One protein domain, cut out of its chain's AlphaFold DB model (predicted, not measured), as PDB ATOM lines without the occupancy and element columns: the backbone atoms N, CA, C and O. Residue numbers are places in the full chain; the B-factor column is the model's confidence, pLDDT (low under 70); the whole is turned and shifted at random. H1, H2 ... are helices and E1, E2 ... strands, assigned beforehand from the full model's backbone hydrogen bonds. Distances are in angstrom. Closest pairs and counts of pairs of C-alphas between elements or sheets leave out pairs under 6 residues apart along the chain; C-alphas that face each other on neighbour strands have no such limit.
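Overview. This is residues 36 to 151 of the 165 residues of an uncharacterized protein of Mytilinidion resinicola (UniProt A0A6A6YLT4). A twisted wall of six strands, E1 to E6, has three short helices gathered on one side and the other side bare. Its strands run along the longest axis; H1 and H3 pack together. The printed part has 116 residues, in the order E1 E2 H1 E3 H2 H3 E4 E5 E6. The mixed sheet follows E1 E2 E3 E4 E5 E6; the class is mixed, helices and strands. It is compact, with a radius of gyration of the C-alphas of 14.2 A, and elongated, spanning 43 by 28 by 21 A.

Along the chain. The strands are E1, residues 36 to 42, from C-alpha 36 at (-29.466, -55.595, 2.146); E2, residues 50 to 58; E3, residues 78 to 87, 25.8 A; E4, residues 119 to 128, 28.4 A; E5, residues 131 to 141, 33.7 A; and E6, residues 147 to 150, ending with C-alpha 150 at (-38.168, -31.028, 13.324). The helices are H1, 64 to 69; H2, 95 to 98; and H3, 104 to 113, 14.6 A.

Arrangement. E3 is parallel to E2, N 54 to O 82 2.8 A, and to E4, N 83 to O 121 2.8 A. E2, H1, E3 and E3, H2 H3, E4 are strand-helix-strand units, parallel neighbours with helices between, with right-handed crossovers. E1 and E2 form a hairpin, N 38 to O 55 2.8 A. E4 E5 E6 is a meander, each strand antiparallel to the one before, with N 124 to O 135 2.8 A and N 148 to O 140 2.8 A. H3 is on the sheet at a height of 9.4 A, only just over E6 with 3 C-alphas, across the strands at 68 degrees on the local plane. H1 and H3 touch, C-alphas of Glu 65 and Met 106 closest at 6.7 A, at a shallow tilt of 27 degrees, the same way. H1 and H2 only graze the sheet. In H1 and H3 every O i to N i+4 pair is within hydrogen-bond range; H2 is too short for one.

Size, cuts and confidence. The C-alphas of Arg 47 and Asp 129, the two farthest apart, are 45.1 A apart. The printed part has no cut and no long link. Mean pLDDT of the printed part is 70.1; 50 residues are under 70, among them 36 to 64 and 88 to 97.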
ATOM      1  N   GLN A  36     -30.846 -56.062   2.010       43.50
ATOM      2  CA  GLN A  36     -29.466 -55.595   2.146       43.50
ATOM      3  C   GLN A  36     -29.433 -54.459   3.170       43.50
ATOM      4  O   GLN A  36     -29.681 -53.301   2.846       43.50
ATOM      5  N   VAL A  37     -29.119 -54.800   4.419       38.00
ATOM      6  CA  VAL A  37     -28.802 -53.830   5.475       38.00
ATOM      7  C   VAL A  37     -27.286 -53.625   5.472       38.00
ATOM      8  O   VAL A  37     -26.530 -54.564   5.709       38.00
ATOM      9  N   ARG A  38     -26.818 -52.409   5.186       36.34
ATOM     10  CA  ARG A  38     -25.417 -52.001   5.344       36.34
ATOM     11  C   ARG A  38     -25.320 -50.991   6.475       36.34
ATOM     12  O   ARG A  38     -25.885 -49.902   6.402       36.34
ATOM     13  N   VAL A  39     -24.578 -51.353   7.513       37.91
ATOM     14  CA  VAL A  39     -24.376 -50.527   8.702       37.91
ATOM     15  C   VAL A  39     -23.017 -49.835   8.606       37.91
ATOM     16  O   VAL A  39     -21.996 -50.518   8.604       37.91
ATOM     17  N   TYR A  40     -22.980 -48.499   8.525       35.66
ATOM     18  CA  TYR A  40     -21.748 -47.711   8.634       35.66
ATOM     19  C   TYR A  40     -21.736 -46.968   9.976       35.66
ATOM     20  O   TYR A  40     -22.423 -45.971  10.175       35.66
ATOM     21  N   VAL A  41     -20.939 -47.429  10.930       38.97
ATOM     22  CA  VAL A  41     -20.742 -46.686  12.183       38.97
ATOM     23  C   VAL A  41     -19.727 -45.574  11.910       38.97
ATOM     24  O   VAL A  41     -18.584 -45.865  11.549       38.97
ATOM     25  N   ALA A  42     -20.132 -44.305  12.022       35.22
ATOM     26  CA  ALA A  42     -19.193 -43.195  11.940       35.22
ATOM     27  C   ALA A  42     -18.514 -43.032  13.305       35.22
ATOM     28  O   ALA A  42     -19.157 -42.956  14.351       35.22
ATOM     29  N   ILE A  43     -17.182 -43.016  13.300       33.66
ATOM     30  CA  ILE A  43     -16.403 -42.897  14.531       33.66
ATOM     31  C   ILE A  43     -16.571 -41.467  15.078       33.66
ATOM     32  O   ILE A  43     -16.337 -40.511  14.331       33.66
ATOM     33  N   PRO A  44     -16.922 -41.302  16.364       37.41
ATOM     34  CA  PRO A  44     -17.014 -40.007  17.019       37.41
ATOM     35  C   PRO A  44     -15.773 -39.140  16.821       37.41
ATOM     36  O   PRO A  44     -14.649 -39.580  17.072       37.41
ATOM     37  N   SER A  45     -15.960 -37.854  16.536       38.22
ATOM     38  CA  SER A  45     -14.915 -36.845  16.760       38.22
ATOM     39  C   SER A  45     -14.738 -36.524  18.257       38.22
ATOM     40  O   SER A  45     -13.678 -36.055  18.677       38.22
ATOM     41  N   VAL A  46     -15.736 -36.846  19.091       38.25
ATOM     42  CA  VAL A  46     -15.727 -36.688  20.553       38.25
ATOM     43  C   VAL A  46     -15.680 -38.076  21.185       38.25
ATOM     44  O   VAL A  46     -16.617 -38.834  21.011       38.25
ATOM     45  N   ARG A  47     -14.620 -38.416  21.932       38.91
ATOM     46  CA  ARG A  47     -14.260 -39.765  22.455       38.91
ATOM     47  C   ARG A  47     -15.338 -40.581  23.226       38.91
ATOM     48  O   ARG A  47     -14.975 -41.561  23.869       38.91
ATOM     49  N   ARG A  48     -16.617 -40.188  23.254       49.81
ATOM     50  CA  ARG A  48     -17.696 -40.806  24.038       49.81
ATOM     51  C   ARG A  48     -19.064 -40.934  23.345       49.81
ATOM     52  O   ARG A  48     -19.926 -41.538  23.964       49.81
ATOM     53  N   LEU A  49     -19.298 -40.379  22.149       50.62
ATOM     54  CA  LEU A  49     -20.646 -40.348  21.546       50.62
ATOM     55  C   LEU A  49     -20.623 -40.700  20.060       50.62
ATOM     56  O   LEU A  49     -20.036 -39.964  19.275       50.62
ATOM     57  N   GLU A  50     -21.251 -41.807  19.678       62.78
ATOM     58  CA  GLU A  50     -21.217 -42.323  18.304       62.78
ATOM     59  C   GLU A  50     -22.355 -41.757  17.449       62.78
ATOM     60  O   GLU A  50     -23.512 -41.705  17.883       62.78
ATOM     61  N   THR A  51     -22.012 -41.369  16.217       60.50
ATOM     62  CA  THR A  51     -22.972 -41.119  15.136       60.50
ATOM     63  C   THR A  51     -23.020 -42.372  14.274       60.50
ATOM     64  O   THR A  51     -22.010 -42.817  13.729       60.50
ATOM     65  N   VAL A  52     -24.195 -42.965  14.122       61.22
ATOM     66  CA  VAL A  52     -24.364 -44.201  13.358       61.22
ATOM     67  C   VAL A  52     -25.119 -43.894  12.070       61.22
ATOM     68  O   VAL A  52     -26.202 -43.324  12.118       61.22
ATOM     69  N   ARG A  53     -24.558 -44.263  10.912       61.34
ATOM     70  CA  ARG A  53     -25.144 -44.017   9.586       61.34
ATOM     71  C   ARG A  53     -25.444 -45.323   8.858       61.34
ATOM     72  O   ARG A  53     -24.547 -46.065   8.473       61.34
ATOM     73  N   LEU A  54     -26.706 -45.608   8.594       63.78
ATOM     74  CA  LEU A  54     -27.150 -46.919   8.124       63.78
ATOM     75  C   LEU A  54     -27.877 -46.787   6.795       63.78
ATOM     76  O   LEU A  54     -28.685 -45.886   6.624       63.78
ATOM     77  N   GLY A  55     -27.589 -47.685   5.856       59.44
ATOM     78  CA  GLY A  55     -28.314 -47.808   4.596       59.44
ATOM     79  C   GLY A  55     -29.023 -49.154   4.525       59.44
ATOM     80  O   GLY A  55     -28.368 -50.193   4.538       59.44
ATOM     81  N   VAL A  56     -30.345 -49.146   4.431       65.31
ATOM     82  CA  VAL A  56     -31.191 -50.336   4.335       65.31
ATOM     83  C   VAL A  56     -31.912 -50.330   2.997       65.31
ATOM     84  O   VAL A  56     -32.565 -49.354   2.653       65.31
ATOM     85  N   TRP A  57     -31.825 -51.430   2.257       60.94
ATOM     86  CA  TRP A  57     -32.685 -51.693   1.103       60.94
ATOM     87  C   TRP A  57     -33.824 -52.616   1.515       60.94
ATOM     88  O   TRP A  57     -33.576 -53.679   2.092       60.94
ATOM     89  N   ILE A  58     -35.056 -52.196   1.232       63.47
ATOM     90  CA  ILE A  58     -36.266 -52.875   1.687       63.47
ATOM     91  C   ILE A  58     -37.162 -53.241   0.501       63.47
ATOM     92  O   ILE A  58     -37.568 -52.372  -0.264       63.47
ATOM     93  N   ASP A  59     -37.545 -54.518   0.444       55.19
ATOM     94  CA  ASP A  59     -38.491 -55.047  -0.547       55.19
ATOM     95  C   ASP A  59     -39.970 -54.977  -0.092       55.19
ATOM     96  O   ASP A  59     -40.858 -55.113  -0.926       55.19
ATOM     97  N   ASN A  60     -40.279 -54.868   1.217       55.31
ATOM     98  CA  ASN A  60     -41.665 -55.050   1.706       55.31
ATOM     99  C   ASN A  60     -42.010 -54.491   3.114       55.31
ATOM    100  O   ASN A  60     -42.985 -54.942   3.714       55.31
ATOM    101  N   LEU A  61     -41.227 -53.576   3.705       57.62
ATOM    102  CA  LEU A  61     -41.651 -52.921   4.959       57.62
ATOM    103  C   LEU A  61     -42.501 -51.704   4.623       57.62
ATOM    104  O   LEU A  61     -42.036 -50.752   3.994       57.62
ATOM    105  N   THR A  62     -43.758 -51.761   5.049       58.47
ATOM    106  CA  THR A  62     -44.740 -50.697   4.827       58.47
ATOM    107  C   THR A  62     -44.786 -49.697   5.973       58.47
ATOM    108  O   THR A  62     -45.373 -48.632   5.813       58.47
ATOM    109  N   CYS A  63     -44.208 -50.035   7.130       67.31
ATOM    110  CA  CYS A  63     -44.333 -49.242   8.345       67.31
ATOM    111  C   CYS A  63     -42.964 -48.748   8.839       67.31
ATOM    112  O   CYS A  63     -42.004 -49.522   8.879       67.31
ATOM    113  N   PRO A  64     -42.861 -47.474   9.248       67.12
ATOM    114  CA  PRO A  64     -41.649 -46.901   9.821       67.12
ATOM    115  C   PRO A  64     -41.043 -47.646  11.002       67.12
ATOM    116  O   PRO A  64     -39.827 -47.738  11.167       67.12
ATOM    117  N   GLU A  65     -41.920 -48.180  11.838       73.56
ATOM    118  CA  GLU A  65     -41.570 -48.916  13.036       73.56
ATOM    119  C   GLU A  65     -40.745 -50.161  12.701       73.56
ATOM    120  O   GLU A  65     -39.821 -50.504  13.439       73.56
ATOM    121  N   ASP A  66     -41.025 -50.797  11.562       73.62
ATOM    122  CA  ASP A  66     -40.392 -52.052  11.180       73.62
ATOM    123  C   ASP A  66     -38.903 -51.860  10.895       73.62
ATOM    124  O   ASP A  66     -38.084 -52.634  11.391       73.62
ATOM    125  N   TYR A  67     -38.516 -50.810  10.162       73.69
ATOM    126  CA  TYR A  67     -37.097 -50.572   9.900       73.69
ATOM    127  C   TYR A  67     -36.361 -50.037  11.130       73.69
ATOM    128  O   TYR A  67     -35.187 -50.343  11.295       73.69
ATOM    129  N   LEU A  68     -37.020 -49.289  12.023       76.62
ATOM    130  CA  LEU A  68     -36.393 -48.825  13.266       76.62
ATOM    131  C   LEU A  68     -36.200 -49.957  14.275       76.62
ATOM    132  O   LEU A  68     -35.207 -49.968  15.001       76.62
ATOM    133  N   SER A  69     -37.115 -50.930  14.291       76.12
ATOM    134  CA  SER A  69     -37.035 -52.103  15.165       76.12
ATOM    135  C   SER A  69     -35.780 -52.949  14.923       76.12
ATOM    136  O   SER A  69     -35.285 -53.581  15.853       76.12
ATOM    137  N   LEU A  70     -35.210 -52.896  13.712       72.38
ATOM    138  CA  LEU A  70     -33.951 -53.567  13.369       72.38
ATOM    139  C   LEU A  70     -32.750 -53.048  14.171       72.38
ATOM    140  O   LEU A  70     -31.715 -53.707  14.210       72.38
ATOM    141  N   PHE A  71     -32.879 -51.879  14.801       72.25
ATOM    142  CA  PHE A  71     -31.819 -51.231  15.571       72.25
ATOM    143  C   PHE A  71     -32.072 -51.286  17.081       72.25
ATOM    144  O   PHE A  71     -31.411 -50.589  17.843       72.25
ATOM    145  N   VAL A  72     -33.030 -52.102  17.529       76.75
ATOM    146  CA  VAL A  72     -33.326 -52.304  18.949       76.75
ATOM    147  C   VAL A  72     -32.693 -53.612  19.455       76.75
ATOM    148  O   VAL A  72     -33.088 -54.682  18.986       76.75
ATOM    149  N   PRO A  73     -31.813 -53.581  20.477       72.06
ATOM    150  CA  PRO A  73     -31.035 -52.435  20.961       72.06
ATOM    151  C   PRO A  73     -29.730 -52.270  20.166       72.06
ATOM    152  O   PRO A  73     -29.080 -53.259  19.825       72.06
ATOM    153  N   LEU A  74     -29.303 -51.028  19.926       68.06
ATOM    154  CA  LEU A  74     -28.054 -50.748  19.214       68.06
ATOM    155  C   LEU A  74     -26.889 -50.591  20.197       68.06
ATOM    156  O   LEU A  74     -25.954 -51.386  20.163       68.06
ATOM    157  N   SER A  75     -26.940 -49.570  21.061       67.69
ATOM    158  CA  SER A  75     -26.006 -49.324  22.173       67.69
ATOM    159  C   SER A  75     -26.353 -48.003  22.869       67.69
ATOM    160  O   SER A  75     -26.771 -47.044  22.222       67.69
ATOM    161  N   ASP A  76     -26.087 -47.905  24.174       70.75
ATOM    162  CA  ASP A  76     -26.192 -46.645  24.920       70.75
ATOM    163  C   ASP A  76     -25.100 -45.626  24.556       70.75
ATOM    164  O   ASP A  76     -25.159 -44.490  25.003       70.75
ATOM    165  N   ASN A  77     -24.096 -45.970  23.749       65.69
ATOM    166  CA  ASN A  77     -23.097 -44.993  23.289       65.69
ATOM    167  C   ASN A  77     -23.551 -44.203  22.052       65.69
ATOM    168  O   ASN A  77     -22.874 -43.255  21.646       65.69
ATOM    169  N   VAL A  78     -24.674 -44.594  21.443       69.00
ATOM    170  CA  VAL A  78     -25.193 -43.951  20.238       69.00
ATOM    171  C   VAL A  78     -25.956 -42.695  20.620       69.00
ATOM    172  O   VAL A  78     -26.919 -42.742  21.385       69.00
ATOM    173  N   TYR A  79     -25.517 -41.573  20.061       76.56
ATOM    174  CA  TYR A  79     -26.139 -40.268  20.256       76.56
ATOM    175  C   TYR A  79     -26.979 -39.863  19.044       76.56
ATOM    176  O   TYR A  79     -28.054 -39.280  19.194       76.56
ATOM    177  N   GLU A  80     -26.519 -40.227  17.847       78.25
ATOM    178  CA  GLU A  80     -27.178 -39.891  16.588       78.25
ATOM    179  C   GLU A  80     -27.342 -41.133  15.720       78.25
ATOM    180  O   GLU A  80     -26.417 -41.937  15.577       78.25
ATOM    181  N   LEU A  81     -28.510 -41.253  15.098       80.62
ATOM    182  CA  LEU A  81     -28.817 -42.285  14.123       80.62
ATOM    183  C   LEU A  81     -29.278 -41.630  12.822       80.62
ATOM    184  O   LEU A  81     -30.331 -41.003  12.779       80.62
ATOM    185  N   GLU A  82     -28.524 -41.815  11.746       80.56
ATOM    186  CA  GLU A  82     -28.992 -41.558  10.389       80.56
ATOM    187  C   GLU A  82     -29.367 -42.885   9.729       80.56
ATOM    188  O   GLU A  82     -28.542 -43.792   9.619       80.56
ATOM    189  N   LEU A  83     -30.602 -42.988   9.260       80.19
ATOM    190  CA  LEU A  83     -31.136 -44.156   8.588       80.19
ATOM    191  C   LEU A  83     -31.579 -43.792   7.175       80.19
ATOM    192  O   LEU A  83     -32.493 -43.002   6.982       80.19
ATOM    193  N   ILE A  84     -30.964 -44.417   6.182       77.81
ATOM    194  CA  ILE A  84     -31.314 -44.297   4.772       77.81
ATOM    195  C   ILE A  84     -32.059 -45.564   4.372       77.81
ATOM    196  O   ILE A  84     -31.499 -46.652   4.441       77.81
ATOM    197  N   VAL A  85     -33.300 -45.428   3.927       76.75
ATOM    198  CA  VAL A  85     -34.151 -46.526   3.474       76.75
ATOM    199  C   VAL A  85     -34.369 -46.400   1.972       76.75
ATOM    200  O   VAL A  85     -34.962 -45.429   1.510       76.75
ATOM    201  N   GLY A  86     -33.879 -47.369   1.209       73.75
ATOM    202  CA  GLY A  86     -34.082 -47.481  -0.231       73.75
ATOM    203  C   GLY A  86     -35.186 -48.478  -0.571       73.75
ATOM    204  O   GLY A  86     -35.189 -49.592  -0.045       73.75
ATOM    205  N   TYR A  87     -36.075 -48.091  -1.480       71.69
ATOM    206  CA  TYR A  87     -37.083 -48.959  -2.088       71.69
ATOM    207  C   TYR A  87     -36.690 -49.334  -3.521       71.69
ATOM    208  O   TYR A  87     -35.943 -48.606  -4.186       71.69
ATOM    209  N   THR A  88     -37.191 -50.471  -4.006       67.44
ATOM    210  CA  THR A  88     -36.923 -50.918  -5.377       67.44
ATOM    211  C   THR A  88     -37.638 -50.032  -6.405       67.44
ATOM    212  O   THR A  88     -38.650 -49.401  -6.110       67.44
ATOM    213  N   ALA A  89     -37.100 -49.953  -7.628       63.25
ATOM    214  CA  ALA A  89     -37.694 -49.143  -8.698       63.25
ATOM    215  C   ALA A  89     -38.991 -49.741  -9.275       63.25
ATOM    216  O   ALA A  89     -39.723 -49.041  -9.977       63.25
ATOM    217  N   ASP A  90     -39.257 -51.016  -8.983       61.62
ATOM    218  CA  ASP A  90     -40.456 -51.731  -9.424       61.62
ATOM    219  C   ASP A  90     -41.701 -51.289  -8.632       61.62
ATOM    220  O   ASP A  90     -42.827 -51.418  -9.116       61.62
ATOM    221  N   ASP A  91     -41.496 -50.682  -7.461       60.41
ATOM    222  CA  ASP A  91     -42.549 -50.146  -6.617       60.41
ATOM    223  C   ASP A  91     -42.684 -48.627  -6.850       60.41
ATOM    224  O   ASP A  91     -41.855 -47.824  -6.415       60.41
ATOM    225  N   ASN A  92     -43.745 -48.198  -7.543       63.00
ATOM    226  CA  ASN A  92     -44.072 -46.773  -7.694       63.00
ATOM    227  C   ASN A  92     -44.611 -46.220  -6.360       63.00
ATOM    228  O   ASN A  92     -45.820 -46.229  -6.116       63.00
ATOM    229  N   ILE A  93     -43.706 -45.797  -5.475       64.44
ATOM    230  CA  ILE A  93     -43.990 -45.502  -4.064       64.44
ATOM    231  C   ILE A  93     -44.038 -43.993  -3.805       64.44
ATOM    232  O   ILE A  93     -43.156 -43.230  -4.201       64.44
ATOM    233  N   VAL A  94     -45.045 -43.558  -3.043       68.06
ATOM    234  CA  VAL A  94     -45.101 -42.207  -2.468       68.06
ATOM    235  C   VAL A  94     -44.333 -42.202  -1.148       68.06
ATOM    236  O   VAL A  94     -44.884 -42.509  -0.101       68.06
ATOM    237  N   THR A  95     -43.047 -41.849  -1.183       66.06
ATOM    238  CA  THR A  95     -42.153 -41.938  -0.011       66.06
ATOM    239  C   THR A  95     -42.607 -41.096   1.188       66.06
ATOM    240  O   THR A  95     -42.370 -41.493   2.323       66.06
ATOM    241  N   LEU A  96     -43.320 -39.982   0.974       64.06
ATOM    242  CA  LEU A  96     -43.896 -39.169   2.056       64.06
ATOM    243  C   LEU A  96     -44.892 -39.935   2.936       64.06
ATOM    244  O   LEU A  96     -44.953 -39.682   4.138       64.06
ATOM    245  N   ASP A  97     -45.654 -40.866   2.358       68.62
ATOM    246  CA  ASP A  97     -46.666 -41.633   3.096       68.62
ATOM    247  C   ASP A  97     -46.022 -42.623   4.079       68.62
ATOM    248  O   ASP A  97     -46.652 -43.035   5.053       68.62
ATOM    249  N   PHE A  98     -44.742 -42.941   3.860       73.19
ATOM    250  CA  PHE A  98     -43.924 -43.822   4.688       73.19
ATOM    251  C   PHE A  98     -43.025 -43.059   5.665       73.19
ATOM    252  O   PHE A  98     -42.248 -43.688   6.381       73.19
ATOM    253  N   LEU A  99     -43.081 -41.722   5.717       78.50
ATOM    254  CA  LEU A  99     -42.352 -40.990   6.748       78.50
ATOM    255  C   LEU A  99     -43.036 -41.181   8.110       78.50
ATOM    256  O   LEU A  99     -44.242 -40.937   8.239       78.50
ATOM    257  N   PRO A 100     -42.282 -41.563   9.154       81.25
ATOM    258  CA  PRO A 100     -42.827 -41.670  10.489       81.25
ATOM    259  C   PRO A 100     -43.311 -40.311  10.956       81.25
ATOM    260  O   PRO A 100     -42.703 -39.270  10.702       81.25
ATOM    261  N   ARG A 101     -44.414 -40.343  11.693       82.75
ATOM    262  CA  ARG A 101     -44.871 -39.208  12.484       82.75
ATOM    263  C   ARG A 101     -44.524 -39.484  13.927       82.75
ATOM    264  O   ARG A 101     -44.646 -40.626  14.375       82.75
ATOM    265  N   LEU A 102     -44.159 -38.444  14.663       82.31
ATOM    266  CA  LEU A 102     -43.950 -38.591  16.093       82.31
ATOM    267  C   LEU A 102     -45.266 -39.012  16.773       82.31
ATOM    268  O   LEU A 102     -46.246 -38.267  16.785       82.31
ATOM    269  N   LYS A 103     -45.287 -40.240  17.291       82.88
ATOM    270  CA  LYS A 103     -46.390 -40.865  18.034       82.88
ATOM    271  C   LYS A 103     -45.805 -41.748  19.137       82.88
ATOM    272  O   LYS A 103     -44.640 -42.135  19.059       82.88
ATOM    273  N   ASP A 104     -46.620 -42.131  20.115       72.94
ATOM    274  CA  ASP A 104     -46.167 -42.911  21.278       72.94
ATOM    275  C   ASP A 104     -45.363 -44.187  20.935       72.94
ATOM    276  O   ASP A 104     -44.318 -44.399  21.558       72.94
ATOM    277  N   PRO A 105     -45.734 -45.008  19.924       80.75
ATOM    278  CA  PRO A 105     -44.947 -46.194  19.561       80.75
ATOM    279  C   PRO A 105     -43.527 -45.862  19.077       80.75
ATOM    280  O   PRO A 105     -42.579 -46.578  19.392       80.75
ATOM    281  N   MET A 106     -43.362 -44.741  18.371       84.31
ATOM    282  CA  MET A 106     -42.068 -44.275  17.862       84.31
ATOM    283  C   MET A 106     -41.145 -43.800  18.986       84.31
ATOM    284  O   MET A 106     -39.955 -44.101  18.984       84.31
ATOM    285  N   ILE A 107     -41.697 -43.113  19.989       85.25
ATOM    286  CA  ILE A 107     -40.941 -42.664  21.169       85.25
ATOM    287  C   ILE A 107     -40.417 -43.869  21.964       85.25
ATOM    288  O   ILE A 107     -39.267 -43.875  22.421       85.25
ATOM    289  N   GLY A 108     -41.251 -44.908  22.096       85.81
ATOM    290  CA  GLY A 108     -40.853 -46.182  22.691       85.81
ATOM    291  C   GLY A 108     -39.698 -46.834  21.931       85.81
ATOM    292  O   GLY A 108     -38.723 -47.255  22.552       85.81
ATOM    293  N   LEU A 109     -39.762 -46.842  20.596       87.31
ATOM    294  CA  LEU A 109     -38.694 -47.374  19.747       87.31
ATOM    295  C   LEU A 109     -37.381 -46.605  19.907       87.31
ATOM    296  O   LEU A 109     -36.353 -47.235  20.125       87.31
ATOM    297  N   PHE A 110     -37.389 -45.271  19.886       88.50
ATOM    298  CA  PHE A 110     -36.163 -44.482  20.080       88.50
ATOM    299  C   PHE A 110     -35.487 -44.772  21.419       88.50
ATOM    300  O   PHE A 110     -34.271 -44.929  21.485       88.50
ATOM    301  N   THR A 111     -36.288 -44.903  22.478       85.25
ATOM    302  CA  THR A 111     -35.786 -45.256  23.811       85.25
ATOM    303  C   THR A 111     -35.198 -46.668  23.835       85.25
ATOM    304  O   THR A 111     -34.199 -46.905  24.508       85.25
ATOM    305  N   ALA A 112     -35.797 -47.599  23.091       86.06
ATOM    306  CA  ALA A 112     -35.329 -48.976  22.994       86.06
ATOM    307  C   ALA A 112     -34.063 -49.129  22.125       86.06
ATOM    308  O   ALA A 112     -33.278 -50.045  22.364       86.06
ATOM    309  N   ILE A 113     -33.841 -48.242  21.147       82.75
ATOM    310  CA  ILE A 113     -32.610 -48.205  20.334       82.75
ATOM    311  C   ILE A 113     -31.400 -47.841  21.208       82.75
ATOM    312  O   ILE A 113     -30.357 -48.493  21.116       82.75
ATOM    313  N   GLY A 114     -31.540 -46.829  22.069       82.69
ATOM    314  CA  GLY A 114     -30.502 -46.432  23.019       82.69
ATOM    315  C   GLY A 114     -30.945 -45.291  23.931       82.69
ATOM    316  O   GLY A 114     -31.570 -44.325  23.492       82.69
ATOM    317  N   SER A 115     -30.584 -45.361  25.214       82.56
ATOM    318  CA  SER A 115     -31.008 -44.361  26.206       82.56
ATOM    319  C   SER A 115     -30.371 -42.977  25.993       82.56
ATOM    320  O   SER A 115     -30.960 -41.955  26.363       82.56
ATOM    321  N   ASN A 116     -29.205 -42.923  25.339       78.94
ATOM    322  CA  ASN A 116     -28.488 -41.688  25.004       78.94
ATOM    323  C   ASN A 116     -28.766 -41.166  23.590       78.94
ATOM    324  O   ASN A 116     -28.220 -40.127  23.224       78.94
ATOM    325  N   LEU A 117     -29.649 -41.815  22.827       84.44
ATOM    326  CA  LEU A 117     -30.048 -41.334  21.512       84.44
ATOM    327  C   LEU A 117     -30.737 -39.967  21.655       84.44
ATOM    328  O   LEU A 117     -31.626 -39.794  22.497       84.44
ATOM    329  N   ARG A 118     -30.294 -38.981  20.873       82.38
ATOM    330  CA  ARG A 118     -30.810 -37.601  20.883       82.38
ATOM    331  C   ARG A 118     -31.173 -37.073  19.503       82.38
ATOM    332  O   ARG A 118     -31.955 -36.134  19.424       82.38
ATOM    333  N   HIS A 119     -30.657 -37.677  18.439       83.81
ATOM    334  CA  HIS A 119     -30.957 -37.265  17.073       83.81
ATOM    335  C   HIS A 119     -31.236 -38.491  16.203       83.81
ATOM    336  O   HIS A 119     -30.453 -39.442  16.196       83.81
ATOM    337  N   VAL A 120     -32.343 -38.474  15.463       87.44
ATOM    338  CA  VAL A 120     -32.694 -39.517  14.495       87.44
ATOM    339  C   VAL A 120     -33.087 -38.862  13.180       87.44
ATOM    340  O   VAL A 120     -34.124 -38.211  13.096       87.44
ATOM    341  N   ASN A 121     -32.282 -39.063  12.144       85.50
ATOM    342  CA  ASN A 121     -32.575 -38.629  10.785       85.50
ATOM    343  C   ASN A 121     -32.968 -39.846   9.947       85.50
ATOM    344  O   ASN A 121     -32.180 -40.776   9.808       85.50
ATOM    345  N   ILE A 122     -34.168 -39.851   9.380       85.00
ATOM    346  CA  ILE A 122     -34.635 -40.922   8.500       85.00
ATOM    347  C   ILE A 122     -34.812 -40.346   7.108       85.00
ATOM    348  O   ILE A 122     -35.593 -39.420   6.908       85.00
ATOM    349  N   ILE A 123     -34.113 -40.929   6.145       81.06
ATOM    350  CA  ILE A 123     -34.115 -40.556   4.737       81.06
ATOM    351  C   ILE A 123     -34.721 -41.717   3.959       81.06
ATOM    352  O   ILE A 123     -34.193 -42.822   3.981       81.06
ATOM    353  N   LEU A 124     -35.804 -41.471   3.237       78.00
ATOM    354  CA  LEU A 124     -36.423 -42.447   2.349       78.00
ATOM    355  C   LEU A 124     -36.047 -42.121   0.906       78.00
ATOM    356  O   LEU A 124     -36.151 -40.969   0.490       78.00
ATOM    357  N   ILE A 125     -35.637 -43.128   0.143       77.00
ATOM    358  CA  ILE A 125     -35.287 -43.046  -1.275       77.00
ATOM    359  C   ILE A 125     -36.172 -44.038  -2.023       77.00
ATOM    360  O   ILE A 125     -36.107 -45.237  -1.773       77.00
ATOM    361  N   GLY A 126     -36.990 -43.553  -2.950       71.62
ATOM    362  CA  GLY A 126     -37.900 -44.385  -3.736       71.62
ATOM    363  C   GLY A 126     -37.977 -43.943  -5.188       71.62
ATOM    364  O   GLY A 126     -37.310 -42.990  -5.599       71.62
ATOM    365  N   TYR A 127     -38.798 -44.637  -5.970       68.25
ATOM    366  CA  TYR A 127     -39.012 -44.344  -7.379       68.25
ATOM    367  C   TYR A 127     -40.453 -43.896  -7.613       68.25
ATOM    368  O   TYR A 127     -41.395 -44.575  -7.212       68.25
ATOM    369  N   LYS A 128     -40.623 -42.740  -8.258       67.19
ATOM    370  CA  LYS A 128     -41.932 -42.194  -8.613       67.19
ATOM    371  C   LYS A 128     -41.900 -41.551  -9.988       67.19
ATOM    372  O   LYS A 128     -41.010 -40.755 -10.286       67.19
ATOM    373  N   ASP A 129     -42.879 -41.894 -10.822       70.62
ATOM    374  CA  ASP A 129     -43.076 -41.314 -12.159       70.62
ATOM    375  C   ASP A 129     -41.798 -41.314 -13.026       70.62
ATOM    376  O   ASP A 129     -41.485 -40.350 -13.729       70.62
ATOM    377  N   GLY A 130     -41.014 -42.395 -12.954       66.81
ATOM    378  CA  GLY A 130     -39.785 -42.531 -13.738       66.81
ATOM    379  C   GLY A 130     -38.555 -41.828 -13.146       66.81
ATOM    380  O   GLY A 130     -37.555 -41.661 -13.847       66.81
ATOM    381  N   ARG A 131     -38.619 -41.351 -11.896       66.25
ATOM    382  CA  ARG A 131     -37.541 -40.598 -11.237       66.25
ATOM    383  C   ARG A 131     -37.298 -41.093  -9.819       66.25
ATOM    384  O   ARG A 131     -38.234 -41.411  -9.091       66.25
ATOM    385  N   ILE A 132     -36.033 -41.077  -9.404       66.62
ATOM    386  CA  ILE A 132     -35.669 -41.270  -7.999       66.62
ATOM    387  C   ILE A 132     -36.115 -40.032  -7.216       66.62
ATOM    388  O   ILE A 132     -35.823 -38.903  -7.615       66.62
ATOM    389  N   GLN A 133     -36.813 -40.249  -6.107       69.81
ATOM    390  CA  GLN A 133     -37.196 -39.220  -5.150       69.81
ATOM    391  C   GLN A 133     -36.622 -39.553  -3.781       69.81
ATOM    392  O   GLN A 133     -36.546 -40.720  -3.397       69.81
ATOM    393  N   ASN A 134     -36.259 -38.519  -3.033       75.31
ATOM    394  CA  ASN A 134     -35.880 -38.635  -1.640       75.31
ATOM    395  C   ASN A 134     -36.738 -37.720  -0.765       75.31
ATOM    396  O   ASN A 134     -37.195 -36.660  -1.187       75.31
ATOM    397  N   THR A 135     -36.960 -38.141   0.471       77.25
ATOM    398  CA  THR A 135     -37.604 -37.326   1.500       77.25
ATOM    399  C   THR A 135     -37.028 -37.692   2.858       77.25
ATOM    400  O   THR A 135     -36.444 -38.766   3.000       77.25
ATOM    401  N   SER A 136     -37.141 -36.809   3.845       83.56
ATOM    402  CA  SER A 136     -36.556 -37.056   5.155       83.56
ATOM    403  C   SER A 136     -37.367 -36.467   6.293       83.56
ATOM    404  O   SER A 136     -38.014 -35.425   6.162       83.56
ATOM    405  N   VAL A 137     -37.264 -37.114   7.443       85.75
ATOM    406  CA  VAL A 137     -37.771 -36.610   8.712       85.75
ATOM    407  C   VAL A 137     -36.663 -36.661   9.745       85.75
ATOM    408  O   VAL A 137     -35.925 -37.642   9.834       85.75
ATOM    409  N   ILE A 138     -36.568 -35.592  10.524       86.31
ATOM    410  CA  ILE A 138     -35.638 -35.493  11.636       86.31
ATOM    411  C   ILE A 138     -36.444 -35.481  12.931       86.31
ATOM    412  O   ILE A 138     -37.434 -34.754  13.058       86.31
ATOM    413  N   PHE A 139     -36.000 -36.283  13.889       88.69
ATOM    414  CA  PHE A 139     -36.453 -36.244  15.267       88.69
ATOM    415  C   PHE A 139     -35.296 -35.846  16.164       88.69
ATOM    416  O   PHE A 139     -34.187 -36.366  16.027       88.69
ATOM    417  N   GLU A 140     -35.574 -34.965  17.113       85.12
ATOM    418  CA  GLU A 140     -34.592 -34.493  18.078       85.12
ATOM    419  C   GLU A 140     -35.139 -34.574  19.494       85.12
ATOM    420  O   GLU A 140     -36.332 -34.412  19.741       85.12
ATOM    421  N   ARG A 141     -34.241 -34.828  20.437       81.94
ATOM    422  CA  ARG A 141     -34.507 -34.771  21.865       81.94
ATOM    423  C   ARG A 141     -33.441 -33.902  22.502       81.94
ATOM    424  O   ARG A 141     -32.268 -34.264  22.529       81.94
ATOM    425  N   ILE A 142     -33.844 -32.754  23.034       73.81
ATOM    426  CA  ILE A 142     -32.923 -31.848  23.722       73.81
ATOM    427  C   ILE A 142     -32.783 -32.310  25.174       73.81
ATOM    428  O   ILE A 142     -33.764 -32.361  25.919       73.81
ATOM    429  N   ALA A 143     -31.552 -32.628  25.586       71.94
ATOM    430  CA  ALA A 143     -31.257 -33.181  26.910       71.94
ATOM    431  C   ALA A 143     -32.164 -34.391  27.220       71.94
ATOM    432  O   ALA A 143     -32.262 -35.299  26.400       71.94
ATOM    433  N   ASP A 144     -32.840 -34.417  28.368       74.88
ATOM    434  CA  ASP A 144     -33.777 -35.491  28.725       74.88
ATOM    435  C   ASP A 144     -35.244 -35.120  28.449       74.88
ATOM    436  O   ASP A 144     -36.153 -35.810  28.918       74.88
ATOM    437  N   GLY A 145     -35.477 -34.057  27.668       78.44
ATOM    438  CA  GLY A 145     -36.796 -33.546  27.297       78.44
ATOM    439  C   GLY A 145     -37.608 -34.483  26.392       78.44
ATOM    440  O   GLY A 145     -37.198 -35.621  26.144       78.44
ATOM    441  N   PRO A 146     -38.786 -34.048  25.916       86.00
ATOM    442  CA  PRO A 146     -39.565 -34.823  24.958       86.00
ATOM    443  C   PRO A 146     -38.830 -34.945  23.616       86.00
ATOM    444  O   PRO A 146     -37.990 -34.115  23.273       86.00
ATOM    445  N   TRP A 147     -39.159 -35.992  22.857       89.12
ATOM    446  CA  TRP A 147     -38.822 -36.038  21.438       89.12
ATOM    447  C   TRP A 147     -39.690 -35.038  20.681       89.12
ATOM    448  O   TRP A 147     -40.872 -34.881  20.981       89.12
ATOM    449  N   GLU A 148     -39.107 -34.412  19.675       87.81
ATOM    450  CA  GLU A 148     -39.745 -33.446  18.796       87.81
ATOM    451  C   GLU A 148     -39.458 -33.841  17.348       87.81
ATOM    452  O   GLU A 148     -38.389 -34.356  17.028       87.81
ATOM    453  N   GLN A 149     -40.431 -33.635  16.463       86.94
ATOM    454  CA  GLN A 149     -40.227 -33.777  15.025       86.94
ATOM    455  C   GLN A 149     -39.849 -32.407  14.467       86.94
ATOM    456  O   GLN A 149     -40.648 -31.472  14.546       86.94
ATOM    457  N   VAL A 150     -38.651 -32.285  13.900       81.19
ATOM    458  CA  VAL A 150     -38.168 -31.028  13.324       81.19
ATOM    459  C   VAL A 150     -38.888 -30.807  11.994       81.19
ATOM    460  O   VAL A 150     -38.730 -31.571  11.042       81.19
ATOM    461  N   LEU A 151     -39.747 -29.788  11.948       60.62
ATOM    462  CA  LEU A 151     -40.684 -29.561  10.841       60.62
ATOM    463  C   LEU A 151     -40.033 -28.977   9.572       60.62
ATOM    464  O   LEU A 151     -40.672 -28.965   8.521       60.62
TER     465      LEU A 151